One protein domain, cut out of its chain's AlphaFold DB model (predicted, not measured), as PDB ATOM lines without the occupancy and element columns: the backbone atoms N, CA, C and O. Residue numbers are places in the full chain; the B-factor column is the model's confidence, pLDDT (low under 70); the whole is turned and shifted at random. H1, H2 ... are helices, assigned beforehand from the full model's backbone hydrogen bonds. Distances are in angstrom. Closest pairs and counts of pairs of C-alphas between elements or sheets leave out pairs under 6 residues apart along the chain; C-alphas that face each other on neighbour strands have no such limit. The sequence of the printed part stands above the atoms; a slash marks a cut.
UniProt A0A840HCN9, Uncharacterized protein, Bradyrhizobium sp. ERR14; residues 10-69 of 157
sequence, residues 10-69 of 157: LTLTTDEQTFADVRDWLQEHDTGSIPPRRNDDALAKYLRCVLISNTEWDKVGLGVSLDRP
ATOM      1  N   LEU A  10      20.472  18.520  27.237       61.44
ATOM      2  CA  LEU A  10      20.421  18.296  28.677       61.44
ATOM      3  C   LEU A  10      21.686  18.882  29.319       61.44
ATOM      4  O   LEU A  10      22.796  18.596  28.869       61.44
ATOM      5  N   THR A  11      21.529  19.694  30.360       68.25
ATOM      6  CA  THR A  11      22.643  20.168  31.190       68.25
ATOM      7  C   THR A  11      22.517  19.520  32.559       68.25
ATOM      8  O   THR A  11      21.515  19.715  33.240       68.25
ATOM      9  N   LEU A  12      23.518  18.728  32.937       65.12
ATOM     10  CA  LEU A  12      23.570  18.021  34.212       65.12
ATOM     11  C   LEU A  12      24.609  18.686  35.110       65.12
ATOM     12  O   LEU A  12      25.753  18.883  34.704       65.12
ATOM     13  N   THR A  13      24.204  19.025  36.328       73.62
ATOM     14  CA  THR A  13      25.097  19.468  37.402       73.62
ATOM     15  C   THR A  13      25.238  18.332  38.400       73.62
ATOM     16  O   THR A  13      24.256  17.966  39.043       73.62
ATOM     17  N   THR A  14      26.438  17.774  38.515       74.44
ATOM     18  CA  THR A  14      26.746  16.671  39.434       74.44
ATOM     19  C   THR A  14      28.068  16.946  40.146       74.44
ATOM     20  O   THR A  14      28.849  17.799  39.717       74.44
ATOM     21  N   ASP A  15      28.313  16.237  41.241       80.12
ATOM     22  CA  ASP A  15      29.563  16.293  41.993       80.12
ATOM     23  C   ASP A  15      30.620  15.319  41.437       80.12
ATOM     24  O   ASP A  15      30.343  14.479  40.575       80.12
ATOM     25  N   GLU A  16      31.866  15.450  41.903       78.38
ATOM     26  CA  GLU A  16      32.967  14.571  41.479       78.38
ATOM     27  C   GLU A  16      32.758  13.114  41.910       78.38
ATOM     28  O   GLU A  16      33.194  12.210  41.191       78.38
ATOM     29  N   GLN A  17      32.055  12.887  43.026       82.06
ATOM     30  CA  GLN A  17      31.738  11.550  43.525       82.06
ATOM     31  C   GLN A  17      30.843  10.789  42.545       82.06
ATOM     32  O   GLN A  17      31.170   9.662  42.185       82.06
ATOM     33  N   THR A  18      29.806  11.433  41.999       80.88
ATOM     34  CA  THR A  18      28.947  10.818  40.973       80.88
ATOM     35  C   THR A  18      29.763  10.303  39.778       80.88
ATOM     36  O   THR A  18      29.475   9.243  39.227       80.88
ATOM     37  N   PHE A  19      30.820  11.011  39.364       83.94
ATOM     38  CA  PHE A  19      31.680  10.552  38.264       83.94
ATOM     39  C   PHE A  19      32.636   9.422  38.654       83.94
ATOM     40  O   PHE A  19      33.129   8.721  37.767       83.94
ATOM     41  N   ALA A  20      32.967   9.266  39.936       84.12
ATOM     42  CA  ALA A  20      33.665   8.079  40.423       84.12
ATOM     43  C   ALA A  20      32.731   6.866  40.330       84.12
ATOM     44  O   ALA A  20      33.057   5.918  39.620       84.12
ATOM     45  N   ASP A  21      31.519   6.985  40.870       85.38
ATOM     46  CA  ASP A  21      30.518   5.914  40.877       85.38
ATOM     47  C   ASP A  21      30.144   5.463  39.451       85.38
ATOM     48  O   ASP A  21      30.044   4.272  39.160       85.38
ATOM     49  N   VAL A  22      30.003   6.407  38.508       84.88
ATOM     50  CA  VAL A  22      29.757   6.093  37.086       84.88
ATOM     51  C   VAL A  22      30.914   5.309  36.465       84.88
ATOM     52  O   VAL A  22      30.693   4.432  35.629       84.88
ATOM     53  N   ARG A  23      32.160   5.629  36.827       85.81
ATOM     54  CA  ARG A  23      33.334   4.920  36.301       85.81
ATOM     55  C   ARG A  23      33.444   3.522  36.887       85.81
ATOM     56  O   ARG A  23      33.746   2.607  36.124       85.81
ATOM     57  N   ASP A  24      33.140   3.365  38.168       87.50
ATOM     58  CA  ASP A  24      33.092   2.063  38.833       87.50
ATOM     59  C   ASP A  24      32.007   1.186  38.196       87.50
ATOM     60  O   ASP A  24      32.286   0.072  37.753       87.50
ATOM     61  N   TRP A  25      30.810   1.742  37.981       88.44
ATOM     62  CA  TRP A  25      29.733   1.051  37.270       88.44
ATOM     63  C   TRP A  25      30.150   0.616  35.858       88.44
ATOM     64  O   TRP A  25      29.912  -0.528  35.464       88.44
ATOM     65  N   LEU A  26      30.805   1.501  35.093       86.69
ATOM     66  CA  LEU A  26      31.303   1.183  33.749       86.69
ATOM     67  C   LEU A  26      32.379   0.097  33.775       86.69
ATOM     68  O   LEU A  26      32.441  -0.711  32.855       86.69
ATOM     69  N   GLN A  27      33.227   0.074  34.797       85.88
ATOM     70  CA  GLN A  27      34.259  -0.946  34.947       85.88
ATOM     71  C   GLN A  27      33.654  -2.326  35.243       85.88
ATOM     72  O   GLN A  27      34.162  -3.333  34.752       85.88
ATOM     73  N   GLU A  28      32.560  -2.369  36.002       85.50
ATOM     74  CA  GLU A  28      31.826  -3.599  36.311       85.50
ATOM     75  C   GLU A  28      30.987  -4.112  35.131       85.50
ATOM     76  O   GLU A  28      30.928  -5.319  34.896       85.50
ATOM     77  N   HIS A  29      30.345  -3.212  34.379       80.88
ATOM     78  CA  HIS A  29      29.336  -3.572  33.372       80.88
ATOM     79  C   HIS A  29      29.857  -3.557  31.926       80.88
ATOM     80  O   HIS A  29      29.266  -4.198  31.060       80.88
ATOM     81  N   ASP A  30      30.965  -2.868  31.647       77.62
ATOM     82  CA  ASP A  30      31.625  -2.825  30.334       77.62
ATOM     83  C   ASP A  30      33.074  -3.321  30.447       77.62
ATOM     84  O   ASP A  30      34.049  -2.621  30.161       77.62
ATOM     85  N   THR A  31      33.203  -4.578  30.878       68.44
ATOM     86  CA  THR A  31      34.473  -5.269  31.174       68.44
ATOM     87  C   THR A  31      35.429  -5.392  29.980       68.44
ATOM     88  O   THR A  31      36.602  -5.716  30.163       68.44
ATOM     89  N   GLY A  32      34.964  -5.112  28.758       69.38
ATOM     90  CA  GLY A  32      35.775  -5.129  27.537       69.38
ATOM     91  C   GLY A  32      36.446  -3.796  27.193       69.38
ATOM     92  O   GLY A  32      37.284  -3.755  26.292       69.38
ATOM     93  N   SER A  33      36.102  -2.708  27.886       76.06
ATOM     94  CA  SER A  33      36.537  -1.361  27.517       76.06
ATOM     95  C   SER A  33      37.117  -0.593  28.698       76.06
ATOM     96  O   SER A  33      36.520  -0.506  29.764       76.06
ATOM     97  N   ILE A  34      38.242   0.087  28.478       75.19
ATOM     98  CA  ILE A  34      38.826   0.971  29.494       75.19
ATOM     99  C   ILE A  34      37.835   2.116  29.796       75.19
ATOM    100  O   ILE A  34      37.391   2.793  28.856       75.19
ATOM    101  N   PRO A  35      37.478   2.364  31.072       76.38
ATOM    102  CA  PRO A  35      36.563   3.439  31.430       76.38
ATOM    103  C   PRO A  35      37.165   4.810  31.066       76.38
ATOM    104  O   PRO A  35      38.363   5.046  31.275       76.38
ATOM    105  N   PRO A  36      36.371   5.741  30.504       80.00
ATOM    106  CA  PRO A  36      36.871   7.050  30.104       80.00
ATOM    107  C   PRO A  36      37.398   7.848  31.301       80.00
ATOM    108  O   PRO A  36      36.764   7.926  32.350       80.00
ATOM    109  N   ARG A  37      38.554   8.501  31.134       77.44
ATOM    110  CA  ARG A  37      39.147   9.332  32.198       77.44
ATOM    111  C   ARG A  37      38.445  10.675  32.396       77.44
ATOM    112  O   ARG A  37      38.511  11.221  33.492       77.44
ATOM    113  N   ARG A  38      37.833  11.228  31.344       79.75
ATOM    114  CA  ARG A  38      37.124  12.515  31.390       79.75
ATOM    115  C   ARG A  38      35.677  12.299  31.822       79.75
ATOM    116  O   ARG A  38      35.021  11.407  31.295       79.75
ATOM    117  N   ASN A  39      35.194  13.158  32.713       81.12
ATOM    118  CA  ASN A  39      33.844  13.095  33.276       81.12
ATOM    119  C   ASN A  39      32.758  13.121  32.185       81.12
ATOM    120  O   ASN A  39      31.887  12.257  32.175       81.12
ATOM    121  N   ASP A  40      32.878  14.028  31.211       78.25
ATOM    122  CA  ASP A  40      31.935  14.132  30.088       78.25
ATOM    123  C   ASP A  40      31.879  12.845  29.252       78.25
ATOM    124  O   ASP A  40      30.805  12.398  28.852       78.25
ATOM    125  N   ASP A  41      33.040  12.233  29.002       77.88
ATOM    126  CA  ASP A  41      33.138  11.022  28.190       77.88
ATOM    127  C   ASP A  41      32.587   9.806  28.970       77.88
ATOM    128  O   ASP A  41      31.934   8.942  28.385       77.88
ATOM    129  N   ALA A  42      32.800   9.752  30.293       80.12
ATOM    130  CA  ALA A  42      32.237   8.723  31.171       80.12
ATOM    131  C   ALA A  42      30.705   8.817  31.228       80.12
ATOM    132  O   ALA A  42      30.018   7.814  31.042       80.12
ATOM    133  N   LEU A  43      30.166  10.027  31.385       82.06
ATOM    134  CA  LEU A  43      28.728  10.279  31.397       82.06
ATOM    135  C   LEU A  43      28.074   9.964  30.048       82.06
ATOM    136  O   LEU A  43      27.038   9.304  30.005       82.06
ATOM    137  N   ALA A  44      28.683  10.391  28.939       78.94
ATOM    138  CA  ALA A  44      28.180  10.096  27.600       78.94
ATOM    139  C   ALA A  44      28.133   8.585  27.335       78.94
ATOM    140  O   ALA A  44      27.160   8.076  26.774       78.94
ATOM    141  N   LYS A  45      29.169   7.856  27.766       81.81
ATOM    142  CA  LYS A  45      29.228   6.400  27.643       81.81
ATOM    143  C   LYS A  45      28.175   5.713  28.513       81.81
ATOM    144  O   LYS A  45      27.457   4.858  28.007       81.81
ATOM    145  N   TYR A  46      28.030   6.138  29.765       82.75
ATOM    146  CA  TYR A  46      26.996   5.649  30.676       82.75
ATOM    147  C   TYR A  46      25.587   5.845  30.106       82.75
ATOM    148  O   TYR A  46      24.834   4.881  29.976       82.75
ATOM    149  N   LEU A  47      25.253   7.064  29.671       81.06
ATOM    150  CA  LEU A  47      23.953   7.369  29.070       81.06
ATOM    151  C   LEU A  47      23.695   6.524  27.824       81.06
ATOM    152  O   LEU A  47      22.589   6.026  27.639       81.06
ATOM    153  N   ARG A  48      24.714   6.314  26.987       78.19
ATOM    154  CA  ARG A  48      24.601   5.419  25.835       78.19
ATOM    155  C   ARG A  48      24.290   3.982  26.262       78.19
ATOM    156  O   ARG A  48      23.402   3.384  25.667       78.19
ATOM    157  N   CYS A  49      24.981   3.439  27.266       78.94
ATOM    158  CA  CYS A  49      24.726   2.089  27.776       78.94
ATOM    159  C   CYS A  49      23.299   1.946  28.326       78.94
ATOM    160  O   CYS A  49      22.602   1.004  27.959       78.94
ATOM    161  N   VAL A  50      22.839   2.907  29.134       78.38
ATOM    162  CA  VAL A  50      21.475   2.923  29.691       78.38
ATOM    163  C   VAL A  50      20.423   3.024  28.587       78.38
ATOM    164  O   VAL A  50      19.422   2.314  28.614       78.38
ATOM    165  N   LEU A  51      20.645   3.881  27.588       75.12
ATOM    166  CA  LEU A  51      19.713   4.039  26.475       75.12
ATOM    167  C   LEU A  51      19.656   2.782  25.606       75.12
ATOM    168  O   LEU A  51      18.557   2.343  25.301       75.12
ATOM    169  N   ILE A  52      20.796   2.170  25.264       73.12
ATOM    170  CA  ILE A  52      20.826   0.904  24.513       73.12
ATOM    171  C   ILE A  52      20.080  -0.185  25.290       73.12
ATOM    172  O   ILE A  52      19.167  -0.803  24.741       73.12
ATOM    173  N   SER A  53      20.401  -0.345  26.578       69.69
ATOM    174  CA  SER A  53      19.733  -1.295  27.468       69.69
ATOM    175  C   SER A  53      18.218  -1.086  27.491       69.69
ATOM    176  O   SER A  53      17.490  -2.058  27.361       69.69
ATOM    177  N   ASN A  54      17.726   0.149  27.584       66.44
ATOM    178  CA  ASN A  54      16.283   0.409  27.580       66.44
ATOM    179  C   ASN A  54      15.642   0.212  26.195       66.44
ATOM    180  O   ASN A  54      14.521  -0.286  26.096       66.44
ATOM    181  N   THR A  55      16.340   0.551  25.105       62.53
ATOM    182  CA  THR A  55      15.808   0.354  23.743       62.53
ATOM    183  C   THR A  55      15.619  -1.119  23.378       62.53
ATOM    184  O   THR A  55      14.699  -1.436  22.622       62.53
ATOM    185  N   GLU A  56      16.432  -2.025  23.932       60.31
ATOM    186  CA  GLU A  56      16.255  -3.472  23.754       60.31
ATOM    187  C   GLU A  56      14.959  -3.988  24.399       60.31
ATOM    188  O   GLU A  56      14.362  -4.939  23.896       60.31
ATOM    189  N   TRP A  57      14.488  -3.333  25.464       54.84
ATOM    190  CA  TRP A  57      13.282  -3.727  26.195       54.84
ATOM    191  C   TRP A  57      12.005  -3.168  25.551       54.84
ATOM    192  O   TRP A  57      11.025  -3.899  25.414       54.84
ATOM    193  N   ASP A  58      12.032  -1.921  25.066       55.12
ATOM    194  CA  ASP A  58      10.828  -1.235  24.566       55.12
ATOM    195  C   ASP A  58      10.633  -1.289  23.038       55.12
ATOM    196  O   ASP A  58       9.625  -0.801  22.524       55.12
ATOM    197  N   LYS A  59      11.571  -1.870  22.271       52.12
ATOM    198  CA  LYS A  59      11.561  -1.916  20.784       52.12
ATOM    199  C   LYS A  59      11.452  -0.547  20.087       52.12
ATOM    200  O   LYS A  59      11.296  -0.484  18.866       52.12
ATOM    201  N   VAL A  60      11.556   0.556  20.826       47.19
ATOM    202  CA  VAL A  60      11.615   1.915  20.285       47.19
ATOM    203  C   VAL A  60      13.066   2.200  19.906       47.19
ATOM    204  O   VAL A  60      13.915   2.408  20.766       47.19
ATOM    205  N   GLY A  61      13.368   2.202  18.608       48.34
ATOM    206  CA  GLY A  61      14.702   2.533  18.103       48.34
ATOM    207  C   GLY A  61      15.014   4.021  18.270       48.34
ATOM    208  O   GLY A  61      14.701   4.823  17.391       48.34
ATOM    209  N   LEU A  62      15.636   4.402  19.386       51.69
ATOM    210  CA  LEU A  62      16.186   5.743  19.578       51.69
ATOM    211  C   LEU A  62      17.557   5.838  18.899       51.69
ATOM    212  O   LEU A  62      18.546   5.272  19.359       51.69
ATOM    213  N   GLY A  63      17.624   6.583  17.793       49.09
ATOM    214  CA  GLY A  63      18.887   6.997  17.188       49.09
ATOM    215  C   GLY A  63      19.556   8.057  18.059       49.09
ATOM    216  O   GLY A  63      19.231   9.237  17.961       49.09
ATOM    217  N   VAL A  64      20.466   7.641  18.938       50.91
ATOM    218  CA  VAL A  64      21.170   8.552  19.847       50.91
ATOM    219  C   VAL A  64      22.440   9.067  19.171       50.91
ATOM    220  O   VAL A  64      23.422   8.337  19.038       50.91
ATOM    221  N   SER A  65      22.432  10.340  18.765       49.09
ATOM    222  CA  SER A  65      23.650  11.075  18.407       49.09
ATOM    223  C   SER A  65      24.107  11.891  19.610       49.09
ATOM    224  O   SER A  65      23.405  12.795  20.064       49.09
ATOM    225  N   LEU A  66      25.273  11.552  20.154       51.53
ATOM    226  CA  LEU A  66      25.919  12.323  21.213       51.53
ATOM    227  C   LEU A  66      26.877  13.316  20.560       51.53
ATOM    228  O   LEU A  66      28.039  12.999  20.307       51.53
ATOM    229  N   ASP A  67      26.386  14.521  20.283       46.31
ATOM    230  CA  ASP A  67      27.242  15.603  19.817       46.31
ATOM    231  C   ASP A  67      27.941  16.269  20.999       46.31
ATOM    232  O   ASP A  67      27.322  16.843  21.900       46.31
ATOM    233  N   ARG A  68      29.273  16.214  20.975       47.44
ATOM    234  CA  ARG A  68      30.114  16.944  21.918       47.44
ATOM    235  C   ARG A  68      29.834  18.443  21.747       47.44
ATOM    236  O   ARG A  68      30.034  18.951  20.637       47.44
ATOM    237  N   PRO A  69      29.484  19.207  22.799       48.94
ATOM    238  CA  PRO A  69      29.752  20.635  22.764       48.94
ATOM    239  C   PRO A  69      31.269  20.742  22.643       48.94
ATOM    240  O   PRO A  69      31.983  20.407  23.588       48.94
TER     241      PRO A  69
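This is residues 10 to 69 of the 157 residues of an uncharacterized protein of Bradyrhizobium sp. ERR14 (UniProt A0A840HCN9). Two helices make a V, meeting near their first residues and spreading as they run; the tail, residues 59 to 69, folds back toward the beginning of the longer helix, H2. The 60 printed residues have two named helices, H1 then H2, no named strand, and the class is all helix. The whole is only just compact, close to loose, with a radius of gyration of the C-alphas of 12.2 A and spans of 33 by 27 by 16 A.

Look first at H2, residues 39 to 58, which touches H1, residues 16 to 29, with residues 39 to 46 alone. The closest C-alphas are those of Phe 19 and Asn 39, 6.0 A apart. The helices run the same way at a steep tilt of 49 degrees. Every O i to N i+4 pair is within hydrogen-bond range in H1, and 15 of 16 in H2.

Find C-alpha 39 at (33.844, 13.095, 33.276); from there H2 runs 28.5 A to C-alpha 58 at (10.828, -1.235, 24.566). H1 begins at C-alpha 16, (32.967, 14.571, 41.479), and runs 20.2 A.

The C-alphas of Glu 16 and Lys 59 are the two farthest apart, 34.0 A. The printed part has no cut, and the link from H1 to H2 is short. Confidence is under 70 at residues 10 to 12, 31 to 32 and 53 to 69.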